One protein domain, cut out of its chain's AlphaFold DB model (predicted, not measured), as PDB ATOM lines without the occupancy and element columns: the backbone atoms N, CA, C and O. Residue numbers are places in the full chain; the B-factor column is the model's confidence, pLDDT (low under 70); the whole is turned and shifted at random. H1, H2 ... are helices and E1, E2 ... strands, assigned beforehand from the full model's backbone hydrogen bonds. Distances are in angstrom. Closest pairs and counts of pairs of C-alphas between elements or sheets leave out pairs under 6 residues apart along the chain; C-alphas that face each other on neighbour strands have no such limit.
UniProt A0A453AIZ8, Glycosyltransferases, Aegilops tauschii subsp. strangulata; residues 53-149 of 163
ATOM      1  N   LEU A  53     171.777 198.951 200.715       95.00
ATOM      2  CA  LEU A  53     171.064 199.249 199.472       95.00
ATOM      3  C   LEU A  53     169.979 198.186 199.267       95.00
ATOM      4  O   LEU A  53     170.280 196.991 199.293       95.00
ATOM      5  N   PHE A  54     168.744 198.606 199.001       93.75
ATOM      6  CA  PHE A  54     167.672 197.691 198.607       93.75
ATOM      7  C   PHE A  54     167.650 197.529 197.089       93.75
ATOM      8  O   PHE A  54     167.026 198.321 196.390       93.75
ATOM      9  N   ALA A  55     168.331 196.497 196.592       92.00
ATOM     10  CA  ALA A  55     168.375 196.209 195.165       92.00
ATOM     11  C   ALA A  55     167.233 195.287 194.718       92.00
ATOM     12  O   ALA A  55     167.090 194.170 195.223       92.00
ATOM     13  N   GLY A  56     166.417 195.752 193.771       86.44
ATOM     14  CA  GLY A  56     165.382 194.965 193.113       86.44
ATOM     15  C   GLY A  56     165.955 193.968 192.102       86.44
ATOM     16  O   GLY A  56     167.034 194.156 191.549       86.44
ATOM     17  N   LEU A  57     165.210 192.892 191.824       85.31
ATOM     18  CA  LEU A  57     165.639 191.832 190.893       85.31
ATOM     19  C   LEU A  57     165.767 192.296 189.431       85.31
ATOM     20  O   LEU A  57     166.454 191.641 188.652       85.31
ATOM     21  N   GLY A  58     165.075 193.374 189.057       86.12
ATOM     22  CA  GLY A  58     165.106 193.960 187.713       86.12
ATOM     23  C   GLY A  58     165.927 195.245 187.616       86.12
ATOM     24  O   GLY A  58     165.955 195.857 186.551       86.12
ATOM     25  N   ASP A  59     166.564 195.665 188.709       90.44
ATOM     26  CA  ASP A  59     167.284 196.930 188.758       90.44
ATOM     27  C   ASP A  59     168.639 196.802 188.051       90.44
ATOM     28  O   ASP A  59     169.310 195.767 188.107       90.44
ATOM     29  N   VAL A  60     169.062 197.881 187.393       92.38
ATOM     30  CA  VAL A  60     170.326 197.945 186.652       92.38
ATOM     31  C   VAL A  60     171.244 198.964 187.313       92.38
ATOM     32  O   VAL A  60     170.878 200.127 187.468       92.38
ATOM     33  N   TYR A  61     172.459 198.536 187.663       92.12
ATOM     34  CA  TYR A  61     173.448 199.370 188.345       92.12
ATOM     35  C   TYR A  61     174.731 199.506 187.526       92.12
ATOM     36  O   TYR A  61     175.296 198.516 187.059       92.12
ATOM     37  N   ASP A  62     175.228 200.737 187.409       93.81
ATOM     38  CA  ASP A  62     176.589 201.002 186.939       93.81
ATOM     39  C   ASP A  62     177.596 200.582 188.023       93.81
ATOM     40  O   ASP A  62     177.395 200.859 189.202       93.81
ATOM     41  N   LEU A  63     178.710 199.942 187.665       94.50
ATOM     42  CA  LEU A  63     179.701 199.524 188.663       94.50
ATOM     43  C   LEU A  63     180.324 200.710 189.422       94.50
ATOM     44  O   LEU A  63     180.597 200.597 190.616       94.50
ATOM     45  N   ARG A  64     180.478 201.862 188.761       95.06
ATOM     46  CA  ARG A  64     181.013 203.101 189.355       95.06
ATOM     47  C   ARG A  64     180.081 203.674 190.419       95.06
ATOM     48  O   ARG A  64     180.523 204.392 191.312       95.06
ATOM     49  N   PHE A  65     178.791 203.345 190.353       93.56
ATOM     50  CA  PHE A  65     177.819 203.760 191.358       93.56
ATOM     51  C   PHE A  65     178.147 203.171 192.737       93.56
ATOM     52  O   PHE A  65     178.013 203.854 193.751       93.56
ATOM     53  N   PHE A  66     178.676 201.944 192.794       94.75
ATOM     54  CA  PHE A  66     179.066 201.331 194.066       94.75
ATOM     55  C   PHE A  66     180.244 202.047 194.739       94.75
ATOM     56  O   PHE A  66     180.356 202.006 195.964       94.75
ATOM     57  N   ASP A  67     181.094 202.749 193.984       95.00
ATOM     58  CA  ASP A  67     182.150 203.583 194.568       95.00
ATOM     59  C   ASP A  67     181.566 204.811 195.273       95.00
ATOM     60  O   ASP A  67     182.024 205.171 196.358       95.00
ATOM     61  N   GLN A  68     180.505 205.401 194.713       92.38
ATOM     62  CA  GLN A  68     179.766 206.498 195.342       92.38
ATOM     63  C   GLN A  68     178.975 206.017 196.563       92.38
ATOM     64  O   GLN A  68     179.029 206.652 197.616       92.38
ATOM     65  N   LEU A  69     178.306 204.861 196.472       92.88
ATOM     66  CA  LEU A  69     177.559 204.283 197.595       92.88
ATOM     67  C   LEU A  69     178.431 204.095 198.840       92.88
ATOM     68  O   LEU A  69     178.002 204.426 199.941       92.88
ATOM     69  N   ARG A  70     179.677 203.630 198.683       93.19
ATOM     70  CA  ARG A  70     180.613 203.423 199.809       93.19
ATOM     71  C   ARG A  70     181.018 204.714 200.532       93.19
ATOM     72  O   ARG A  70     181.578 204.656 201.632       93.19
ATOM     73  N   GLN A  71     180.764 205.882 199.945       90.88
ATOM     74  CA  GLN A  71     181.018 207.172 200.589       90.88
ATOM     75  C   GLN A  71     179.894 207.580 201.548       90.88
ATOM     76  O   GLN A  71     180.114 208.439 202.404       90.88
ATOM     77  N   ILE A  72     178.722 206.939 201.473       89.50
ATOM     78  CA  ILE A  72     177.605 207.204 202.380       89.50
ATOM     79  C   ILE A  72     178.027 206.853 203.812       89.50
ATOM     80  O   ILE A  72     178.563 205.782 204.092       89.50
ATOM     81  N   ARG A  73     177.808 207.797 204.730       82.94
ATOM     82  CA  ARG A  73     178.035 207.611 206.176       82.94
ATOM     83  C   ARG A  73     176.742 207.508 206.965       82.94
ATOM     84  O   ARG A  73     176.710 206.850 207.999       82.94
ATOM     85  N   THR A  74     175.705 208.164 206.463       85.06
ATOM     86  CA  THR A  74     174.439 208.325 207.164       85.06
ATOM     87  C   THR A  74     173.301 207.989 206.216       85.06
ATOM     88  O   THR A  74     172.753 206.899 206.292       85.06
ATOM     89  N   PHE A  75     173.004 208.872 205.266       86.94
ATOM     90  CA  PHE A  75     171.945 208.695 204.286       86.94
ATOM     91  C   PHE A  75     172.413 209.266 202.950       86.94
ATOM     92  O   PHE A  75     173.122 210.272 202.923       86.94
ATOM     93  N   GLY A  76     172.041 208.619 201.854       88.75
ATOM     94  CA  GLY A  76     172.278 209.100 200.503       88.75
ATOM     95  C   GLY A  76     171.066 208.812 199.632       88.75
ATOM     96  O   GLY A  76     170.452 207.756 199.752       88.75
ATOM     97  N   ALA A  77     170.747 209.755 198.753       89.88
ATOM     98  CA  ALA A  77     169.698 209.630 197.754       89.88
ATOM     99  C   ALA A  77     170.246 210.048 196.387       89.88
ATOM    100  O   ALA A  77     171.152 210.880 196.303       89.88
ATOM    101  N   TRP A  78     169.700 209.473 195.320       91.19
ATOM    102  CA  TRP A  78     170.148 209.713 193.948       91.19
ATOM    103  C   TRP A  78     168.974 209.645 192.968       91.19
ATOM    104  O   TRP A  78     167.917 209.098 193.296       91.19
ATOM    105  N   PRO A  79     169.129 210.211 191.758       91.06
ATOM    106  CA  PRO A  79     168.147 210.035 190.703       91.06
ATOM    107  C   PRO A  79     168.133 208.596 190.186       91.06
ATOM    108  O   PRO A  79     169.181 208.001 189.941       91.06
ATOM    109  N   VAL A  80     166.935 208.059 189.967       90.88
ATOM    110  CA  VAL A  80     166.705 206.743 189.364       90.88
ATOM    111  C   VAL A  80     165.891 206.917 188.092       90.88
ATOM    112  O   VAL A  80     164.887 207.631 188.075       90.88
ATOM    113  N   ALA A  81     166.347 206.256 187.029       91.38
ATOM    114  CA  ALA A  81     165.634 206.178 185.767       91.38
ATOM    115  C   ALA A  81     164.783 204.903 185.725       91.38
ATOM    116  O   ALA A  81     165.303 203.805 185.919       91.38
ATOM    117  N   THR A  82     163.499 205.048 185.417       89.06
ATOM    118  CA  THR A  82     162.569 203.938 185.214       89.06
ATOM    119  C   THR A  82     162.217 203.859 183.736       89.06
ATOM    120  O   THR A  82     161.757 204.836 183.142       89.06
ATOM    121  N   VAL A  83     162.436 202.694 183.126       89.88
ATOM    122  CA  VAL A  83     162.121 202.446 181.713       89.88
ATOM    123  C   VAL A  83     160.901 201.539 181.625       89.88
ATOM    124  O   VAL A  83     160.894 200.443 182.177       89.88
ATOM    125  N   SER A  84     159.874 201.990 180.907       86.81
ATOM    126  CA  SER A  84     158.667 201.217 180.616       86.81
ATOM    127  C   SER A  84     158.644 200.850 179.139       86.81
ATOM    128  O   SER A  84     158.468 201.711 178.274       86.81
ATOM    129  N   GLU A  85     158.799 199.560 178.835       87.81
ATOM    130  CA  GLU A  85     158.663 199.053 177.464       87.81
ATOM    131  C   GLU A  85     157.225 199.226 176.956       87.81
ATOM    132  O   GLU A  85     157.009 199.667 175.825       87.81
ATOM    133  N   ARG A  86     156.238 198.957 177.821       90.12
ATOM    134  CA  ARG A  86     154.808 199.088 177.512       90.12
ATOM    135  C   ARG A  86     154.443 200.509 177.090       90.12
ATOM    136  O   ARG A  86     153.693 200.687 176.137       90.12
ATOM    137  N   GLU A  87     154.962 201.505 177.801       88.50
ATOM    138  CA  GLU A  87     154.701 202.921 177.512       88.50
ATOM    139  C   GLU A  87     155.714 203.519 176.527       88.50
ATOM    140  O   GLU A  87     155.554 204.664 176.109       88.50
ATOM    141  N   ARG A  88     156.754 202.756 176.153       90.38
ATOM    142  CA  ARG A  88     157.902 203.207 175.351       90.38
ATOM    143  C   ARG A  88     158.489 204.522 175.863       90.38
ATOM    144  O   ARG A  88     158.783 205.433 175.090       90.38
ATOM    145  N   LYS A  89     158.646 204.617 177.182       90.50
ATOM    146  CA  LYS A  89     159.042 205.845 177.872       90.50
ATOM    147  C   LYS A  89     160.105 205.566 178.923       90.50
ATOM    148  O   LYS A  89     160.099 204.518 179.564       90.50
ATOM    149  N   ALA A  90     160.991 206.538 179.110       91.06
ATOM    150  CA  ALA A  90     161.893 206.611 180.248       91.06
ATOM    151  C   ALA A  90     161.525 207.830 181.101       91.06
ATOM    152  O   ALA A  90     161.327 208.927 180.571       91.06
ATOM    153  N   THR A  91     161.423 207.634 182.409       90.12
ATOM    154  CA  THR A  91     161.211 208.700 183.389       90.12
ATOM    155  C   THR A  91     162.374 208.726 184.363       90.12
ATOM    156  O   THR A  91     162.975 207.694 184.643       90.12
ATOM    157  N   VAL A  92     162.719 209.907 184.863       90.62
ATOM    158  CA  VAL A  92     163.758 210.080 185.878       90.62
ATOM    159  C   VAL A  92     163.147 210.793 187.066       90.62
ATOM    160  O   VAL A  92     162.489 211.824 186.912       90.62
ATOM    161  N   GLU A  93     163.383 210.236 188.246       88.56
ATOM    162  CA  GLU A  93     162.952 210.818 189.509       88.56
ATOM    163  C   GLU A  93     164.118 210.849 190.483       88.56
ATOM    164  O   GLU A  93     164.851 209.864 190.599       88.56
ATOM    165  N   GLY A  94     164.305 211.959 191.189       87.75
ATOM    166  CA  GLY A  94     165.457 212.113 192.071       87.75
ATOM    167  C   GLY A  94     165.392 213.328 192.986       87.75
ATOM    168  O   GLY A  94     164.498 214.163 192.845       87.75
ATOM    169  N   PRO A  95     166.339 213.437 193.928       88.12
ATOM    170  CA  PRO A  95     166.401 214.561 194.845       88.12
ATOM    171  C   PRO A  95     166.819 215.846 194.120       88.12
ATOM    172  O   PRO A  95     167.639 215.836 193.201       88.12
ATOM    173  N   VAL A  96     166.277 216.968 194.580       87.06
ATOM    174  CA  VAL A  96     166.727 218.323 194.254       87.06
ATOM    175  C   VAL A  96     167.521 218.831 195.449       87.06
ATOM    176  O   VAL A  96     166.976 218.930 196.549       87.06
ATOM    177  N   CYS A  97     168.795 219.150 195.240       85.62
ATOM    178  CA  CYS A  97     169.647 219.739 196.271       85.62
ATOM    179  C   CYS A  97     169.623 221.270 196.170       85.62
ATOM    180  O   CYS A  97     169.664 221.817 195.067       85.62
ATOM    181  N   GLY A  98     169.587 221.968 197.306       81.94
ATOM    182  CA  GLY A  98     169.505 223.428 197.335       81.94
ATOM    183  C   GLY A  98     169.952 224.035 198.663       81.94
ATOM    184  O   GLY A  98     169.894 223.400 199.713       81.94
ATOM    185  N   GLY A  99     170.409 225.289 198.625       78.50
ATOM    186  CA  GLY A  99     170.909 226.010 199.800       78.50
ATOM    187  C   GLY A  99     172.300 225.542 200.236       78.50
ATOM    188  O   GLY A  99     173.277 226.249 200.004       78.50
ATOM    189  N   SER A 100     172.399 224.352 200.839       76.62
ATOM    190  CA  SER A 100     173.673 223.732 201.227       76.62
ATOM    191  C   SER A 100     173.998 222.514 200.346       76.62
ATOM    192  O   SER A 100     173.083 221.912 199.781       76.62
ATOM    193  N   PRO A 101     175.276 222.098 200.236       70.50
ATOM    194  CA  PRO A 101     175.676 220.981 199.371       70.50
ATOM    195  C   PRO A 101     175.030 219.628 199.714       70.50
ATOM    196  O   PRO A 101     175.073 218.709 198.903       70.50
ATOM    197  N   TRP A 102     174.454 219.496 200.911       71.00
ATOM    198  CA  TRP A 102     173.962 218.230 201.460       71.00
ATOM    199  C   TRP A 102     172.452 218.240 201.728       71.00
ATOM    200  O   TRP A 102     171.898 217.223 202.140       71.00
ATOM    201  N   ALA A 103     171.785 219.381 201.537       78.31
ATOM    202  CA  ALA A 103     170.368 219.528 201.836       78.31
ATOM    203  C   ALA A 103     169.510 219.171 200.616       78.31
ATOM    204  O   ALA A 103     169.544 219.853 199.591       78.31
ATOM    205  N   VAL A 104     168.704 218.117 200.761       81.69
ATOM    206  CA  VAL A 104     167.631 217.791 199.817       81.69
ATOM    207  C   VAL A 104     166.455 218.725 200.095       81.69
ATOM    208  O   VAL A 104     165.845 218.671 201.159       81.69
ATOM    209  N   THR A 105     166.141 219.593 199.139       84.62
ATOM    210  CA  THR A 105     165.068 220.595 199.240       84.62
ATOM    211  C   THR A 105     163.801 220.193 198.488       84.62
ATOM    212  O   THR A 105     162.772 220.853 198.613       84.62
ATOM    213  N   GLY A 106     163.850 219.116 197.707       85.19
ATOM    214  CA  GLY A 106     162.718 218.641 196.919       85.19
ATOM    215  C   GLY A 106     163.015 217.338 196.195       85.19
ATOM    216  O   GLY A 106     164.112 216.795 196.305       85.19
ATOM    217  N   TRP A 107     162.043 216.874 195.418       85.00
ATOM    218  CA  TRP A 107     162.179 215.737 194.510       85.00
ATOM    219  C   TRP A 107     161.621 216.109 193.144       85.00
ATOM    220  O   TRP A 107     160.500 216.607 193.059       85.00
ATOM    221  N   PHE A 108     162.385 215.886 192.080       86.94
ATOM    222  CA  PHE A 108     161.918 216.112 190.716       86.94
ATOM    223  C   PHE A 108     161.377 214.817 190.104       86.94
ATOM    224  O   PHE A 108     161.859 213.731 190.430       86.94
ATOM    225  N   SER A 109     160.418 214.941 189.186       86.62
ATOM    226  CA  SER A 109     159.959 213.851 188.321       86.62
ATOM    227  C   SER A 109     159.775 214.338 186.887       86.62
ATOM    228  O   SER A 109     159.213 215.409 186.646       86.62
ATOM    229  N   THR A 110     160.235 213.536 185.927       88.25
ATOM    230  CA  THR A 110     160.001 213.751 184.488       88.25
ATOM    231  C   THR A 110     158.862 212.879 183.947       88.25
ATOM    232  O   THR A 110     158.784 212.628 182.741       88.25
ATOM    233  N   ALA A 111     158.010 212.341 184.827       80.69
ATOM    234  CA  ALA A 111     156.850 211.553 184.423       80.69
ATOM    235  C   ALA A 111     155.814 212.394 183.666       80.69
ATOM    236  O   ALA A 111     155.197 211.894 182.726       80.69
ATOM    237  N   ASP A 112     155.683 213.673 183.992       76.06
ATOM    238  CA  ASP A 112     154.762 214.590 183.322       76.06
ATOM    239  C   ASP A 112     155.452 215.367 182.188       76.06
ATOM    240  O   ASP A 112     156.678 215.453 182.123       76.06
ATOM    241  N   ALA A 113     154.661 215.943 181.275       69.19
ATOM    242  CA  ALA A 113     155.179 216.746 180.157       69.19
ATOM    243  C   ALA A 113     155.972 217.981 180.629       69.19
ATOM    244  O   ALA A 113     156.910 218.418 179.965       69.19
ATOM    245  N   THR A 114     155.605 218.523 181.789       71.19
ATOM    246  CA  THR A 114     156.358 219.546 182.517       71.19
ATOM    247  C   THR A 114     157.002 218.909 183.746       71.19
ATOM    248  O   THR A 114     156.261 218.334 184.547       71.19
ATOM    249  N   PRO A 115     158.329 219.024 183.943       70.38
ATOM    250  CA  PRO A 115     158.983 218.502 185.136       70.38
ATOM    251  C   PRO A 115     158.340 219.091 186.390       70.38
ATOM    252  O   PRO A 115     158.239 220.312 186.525       70.38
ATOM    253  N   THR A 116     157.899 218.229 187.301       74.94
ATOM    254  CA  THR A 116     157.318 218.660 188.572       74.94
ATOM    255  C   THR A 116     158.359 218.529 189.674       74.94
ATOM    256  O   THR A 116     159.095 217.544 189.731       74.94
ATOM    257  N   VAL A 117     158.443 219.536 190.546       74.44
ATOM    258  CA  VAL A 117     159.231 219.468 191.782       74.44
ATOM    259  C   VAL A 117     158.253 219.358 192.940       74.44
ATOM    260  O   VAL A 117     157.454 220.260 193.181       74.44
ATOM    261  N   ARG A 118     158.298 218.227 193.639       68.62
ATOM    262  CA  ARG A 118     157.557 217.993 194.879       68.62
ATOM    263  C   ARG A 118     158.407 218.433 196.071       68.62
ATOM    264  O   ARG A 118     159.635 218.495 195.979       68.62
ATOM    265  N   ALA A 119     157.744 218.751 197.183       65.62
ATOM    266  CA  ALA A 119     158.401 219.151 198.425       65.62
ATOM    267  C   ALA A 119     159.410 218.091 198.917       65.62
ATOM    268  O   ALA A 119     159.307 216.914 198.570       65.62
ATOM    269  N   ALA A 120     160.381 218.513 199.738       60.12
ATOM    270  CA  ALA A 120     161.448 217.652 200.264       60.12
ATOM    271  C   ALA A 120     160.925 216.405 200.985       60.12
ATOM    272  O   ALA A 120     161.547 215.349 200.896       60.12
ATOM    273  N   ARG A 121     159.781 216.535 201.675       59.19
ATOM    274  CA  ARG A 121     159.077 215.419 202.302       59.19
ATOM    275  C   ARG A 121     158.273 214.682 201.225       59.19
ATOM    276  O   ARG A 121     157.275 215.224 200.743       59.19
ATOM    277  N   PRO A 122     158.678 213.465 200.841       53.66
ATOM    278  CA  PRO A 122     157.841 212.634 200.000       53.66
ATOM    279  C   PRO A 122     156.583 212.261 200.803       53.66
ATOM    280  O   PRO A 122     156.698 212.001 202.005       53.66
ATOM    281  N   PRO A 123     155.382 212.242 200.196       51.72
ATOM    282  CA  PRO A 123     154.214 211.653 200.842       51.72
ATOM    283  C   PRO A 123     154.547 210.248 201.359       51.72
ATOM    284  O   PRO A 123     155.306 209.518 200.710       51.72
ATOM    285  N   GLU A 124     154.010 209.863 202.515       51.81
ATOM    286  CA  GLU A 124     154.244 208.526 203.070       51.81
ATOM    287  C   GLU A 124     153.986 207.441 202.010       51.81
ATOM    288  O   GLU A 124     152.998 207.484 201.277       51.81
ATOM    289  N   GLY A 125     154.932 206.509 201.872       50.66
ATOM    290  CA  GLY A 125     154.844 205.412 200.903       50.66
ATOM    291  C   GLY A 125     155.217 205.746 199.451       50.66
ATOM    292  O   GLY A 125     155.038 204.889 198.592       50.66
ATOM    293  N   THR A 126     155.745 206.940 199.141       49.78
ATOM    294  CA  THR A 126     156.057 207.324 197.741       49.78
ATOM    295  C   THR A 126     157.526 207.232 197.324       49.78
ATOM    296  O   THR A 126     157.812 207.301 196.127       49.78
ATOM    297  N   VAL A 127     158.473 207.040 198.251       58.72
ATOM    298  CA  VAL A 127     159.877 206.799 197.872       58.72
ATOM    299  C   VAL A 127     160.095 205.315 197.663       58.72
ATOM    300  O   VAL A 127     160.130 204.539 198.615       58.72
ATOM    301  N   ASP A 128     160.285 204.933 196.404       72.38
ATOM    302  CA  ASP A 128     160.834 203.618 196.080       72.38
ATOM    303  C   ASP A 128     162.189 203.433 196.781       72.38
ATOM    304  O   ASP A 128     163.085 204.276 196.678       72.38
ATOM    305  N   VAL A 129     162.335 202.308 197.478       78.94
ATOM    306  CA  VAL A 129     163.549 201.929 198.208       78.94
ATOM    307  C   VAL A 129     164.792 201.850 197.321       78.94
ATOM    308  O   VAL A 129     165.904 201.930 197.835       78.94
ATOM    309  N   ALA A 130     164.626 201.752 195.999       82.12
ATOM    310  CA  ALA A 130     165.727 201.796 195.039       82.12
ATOM    311  C   ALA A 130     166.423 203.174 194.943       82.12
ATOM    312  O   ALA A 130     167.471 203.292 194.304       82.12
ATOM    313  N   ARG A 131     165.853 204.230 195.546       87.50
ATOM    314  CA  ARG A 131     166.324 205.625 195.411       87.50
ATOM    315  C   ARG A 131     167.197 206.122 196.558       87.50
ATOM    316  O   ARG A 131     167.625 207.278 196.532       87.50
ATOM    317  N   PHE A 132     167.434 205.289 197.566       91.12
ATOM    318  CA  PHE A 132     168.259 205.661 198.705       91.12
ATOM    319  C   PHE A 132     169.056 204.486 199.271       91.12
ATOM    320  O   PHE A 132     168.740 203.314 199.072       91.12
ATOM    321  N   ALA A 133     170.106 204.830 200.007       93.94
ATOM    322  CA  ALA A 133     170.872 203.921 200.843       93.94
ATOM    323  C   ALA A 133     171.267 204.639 202.126       93.94
ATOM    324  O   ALA A 133     171.297 205.871 202.201       93.94
ATOM    325  N   PHE A 134     171.598 203.862 203.144       93.12
ATOM    326  CA  PHE A 134     171.957 204.403 204.443       93.12
ATOM    327  C   PHE A 134     173.070 203.586 205.095       93.12
ATOM    328  O   PHE A 134     173.290 202.422 204.759       93.12
ATOM    329  N   GLY A 135     173.807 204.217 206.009       94.19
ATOM    330  CA  GLY A 135     174.823 203.534 206.805       94.19
ATOM    331  C   GLY A 135     174.158 202.563 207.777       94.19
ATOM    332  O   GLY A 135     173.336 202.990 208.587       94.19
ATOM    333  N   SER A 136     174.508 201.277 207.722       95.00
ATOM    334  CA  SER A 136     173.847 200.222 208.505       95.00
ATOM    335  C   SER A 136     173.905 200.468 210.013       95.00
ATOM    336  O   SER A 136     172.960 200.114 210.709       95.00
ATOM    337  N   ALA A 137     174.935 201.167 210.504       92.88
ATOM    338  CA  ALA A 137     175.063 201.560 211.907       92.88
ATOM    339  C   ALA A 137     173.866 202.352 212.461       92.88
ATOM    340  O   ALA A 137     173.658 202.359 213.670       92.88
ATOM    341  N   LEU A 138     173.048 202.978 211.606       91.88
ATOM    342  CA  LEU A 138     171.782 203.589 212.022       91.88
ATOM    343  C   LEU A 138     170.796 202.593 212.645       91.88
ATOM    344  O   LEU A 138     169.935 203.024 213.399       91.88
ATOM    345  N   LEU A 139     170.913 201.294 212.360       92.94
ATOM    346  CA  LEU A 139     170.011 200.277 212.902       92.94
ATOM    347  C   LEU A 139     170.290 199.959 214.377       92.94
ATOM    348  O   LEU A 139     169.384 199.517 215.064       92.94
ATOM    349  N   TRP A 140     171.511 200.181 214.883       92.88
ATOM    350  CA  TRP A 140     171.895 199.744 216.239       92.88
ATOM    351  C   TRP A 140     172.679 200.767 217.073       92.88
ATOM    352  O   TRP A 140     172.998 200.475 218.226       92.88
ATOM    353  N   ASP A 141     173.054 201.927 216.521       89.75
ATOM    354  CA  ASP A 141     173.819 202.969 217.224       89.75
ATOM    355  C   ASP A 141     172.982 204.256 217.386       89.75
ATOM    356  O   ASP A 141     172.967 205.101 216.480       89.75
ATOM    357  N   PRO A 142     172.306 204.437 218.541       82.88
ATOM    358  CA  PRO A 142     171.408 205.568 218.784       82.88
ATOM    359  C   PRO A 142     172.078 206.941 218.662       82.88
ATOM    360  O   PRO A 142     171.453 207.886 218.195       82.88
ATOM    361  N   HIS A 143     173.377 207.056 218.970       82.56
ATOM    362  CA  HIS A 143     174.120 208.322 218.857       82.56
ATOM    363  C   HIS A 143     174.179 208.852 217.418       82.56
ATOM    364  O   HIS A 143     174.565 209.996 217.166       82.56
ATOM    365  N   ARG A 144     173.861 208.012 216.427       77.75
ATOM    366  CA  ARG A 144     173.828 208.429 215.025       77.75
ATOM    367  C   ARG A 144     172.524 209.114 214.648       77.75
ATOM    368  O   ARG A 144     172.534 209.816 213.639       77.75
ATOM    369  N   TRP A 145     171.463 208.940 215.432       73.88
ATOM    370  CA  TRP A 145     170.157 209.550 215.193       73.88
ATOM    371  C   TRP A 145     170.177 211.047 215.520       73.88
ATOM    372  O   TRP A 145     169.655 211.851 214.755       73.88
ATOM    373  N   ASP A 146     170.919 211.443 216.556       65.06
ATOM    374  CA  ASP A 146     171.049 212.842 216.998       65.06
ATOM    375  C   ASP A 146     171.741 213.763 215.973       65.06
ATOM    376  O   ASP A 146     171.783 214.983 216.131       65.06
ATOM    377  N   ARG A 147     172.313 213.195 214.901       65.31
ATOM    378  CA  ARG A 147     172.956 213.949 213.811       65.31
ATOM    379  C   ARG A 147     171.994 214.379 212.710       65.31
ATOM    380  O   ARG A 147     172.414 215.103 211.806       65.31
ATOM    381  N   PHE A 148     170.738 213.949 212.760       62.12
ATOM    382  CA  PHE A 148     169.709 214.472 211.877       62.12
ATOM    383  C   PHE A 148     169.044 215.673 212.552       62.12
ATOM    384  O   PHE A 148     168.526 215.524 213.657       62.12
ATOM    385  N   PRO A 149     169.023 216.862 211.925       55.25
ATOM    386  CA  PRO A 149     168.173 217.936 212.407       55.25
ATOM    387  C   PRO A 149     166.718 217.486 212.238       55.25
ATOM    388  O   PRO A 149     166.156 217.560 211.147       55.25
TER     389      PRO A 149
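Overview. This is residues 53 to 149 of the 163 residues of the protein "Glycosyltransferases" of Aegilops tauschii subsp. strangulata (UniProt A0A453AIZ8). A twisted sheet of four strands, E2 to E5, runs on through E1 into a small ribbon of two strands, E1 and E6, and three short helices lie off the four-stranded sheet. H1 is beside the ribbon, while H2 and H3 follow E6 to the end of the long axis opposite the E2 to E3 turn. The 97 printed residues include three named helices and six named strands, in the order H1 E1 E2 E3 E4 E5 E6 H2 H3; the larger sheet, E2 E3 E4 E5, is antiparallel, as is the pair E1 and E6. The class is mixed, helices and strands, with under half of the residues, 46, in named elements. The whole is only just compact, close to loose, with a radius of gyration of the C-alphas of 14.9 A, and is elongated, with spans of 46 by 30 by 25 A.

Along the chain. E3, residues 89 to 97, is the longest strand at 25.4 A, from C-alpha 89 at (159.042, 205.845, 177.872). E2 is residues 80 to 84, 13.1 A; E4 is residues 104 to 109, 14.4 A; E5 is residues 116 to 119, 9.9 A. E1 is residues 75 to 77, and E6 is residues 132 to 135, 10.6 A. H1 is residues 65 to 69, from C-alpha 65 at (177.819, 203.760, 191.358). H2 is residues 136 to 139, and H3 is residues 142 to 147, 9.9 A, ending at C-alpha 147 (172.956, 213.949, 213.811).

Arrangement. E2, E3, E4 and E5 form a meander, each strand the antiparallel neighbour of the one before. In the hairpin of E2 and E3, N 82 and O 91 are 2.8 A apart. E3 is staggered, pairing with E2 over residues 89 to 93 and with E4 over 93 to 97; N 96 and O 106 are 2.8 A apart. In the hairpin of E4 and E5, N 118 and O 107 are 2.8 A apart. E1 runs on into E2 across a break of 2 residues, at 41 degrees. E1 and E6 are antiparallel at 162 degrees, with N 76 and O 133 at 2.9 A. The closest C-alphas of H1 and E6, Leu 69 and Ala 133, are 7.4 A apart. H2 and H3 touch only at the corner, and only just, with 3 pairs of C-alphas within 8 A, the closest Leu 138 and Arg 144 at 6.1 A. None of the three helices is on the four-stranded sheet. Every O i to N i+4 pair is within hydrogen-bond range in H1; in H3 it is 0 of 2, with 1 of 3 O i to N i+3 pairs within range, and H2 is too short for an O i to N i+4 pair.

Size, cuts and confidence. The C-alphas farthest apart, those of Arg 88 and His 143, are 46.7 A apart. The printed part has no cut. The link E5 to E6, residues 120 to 131, is long. Mean pLDDT of the printed part is 82.6; it is under 70 at residue 113, residues 118 to 127 and residues 146 to 149.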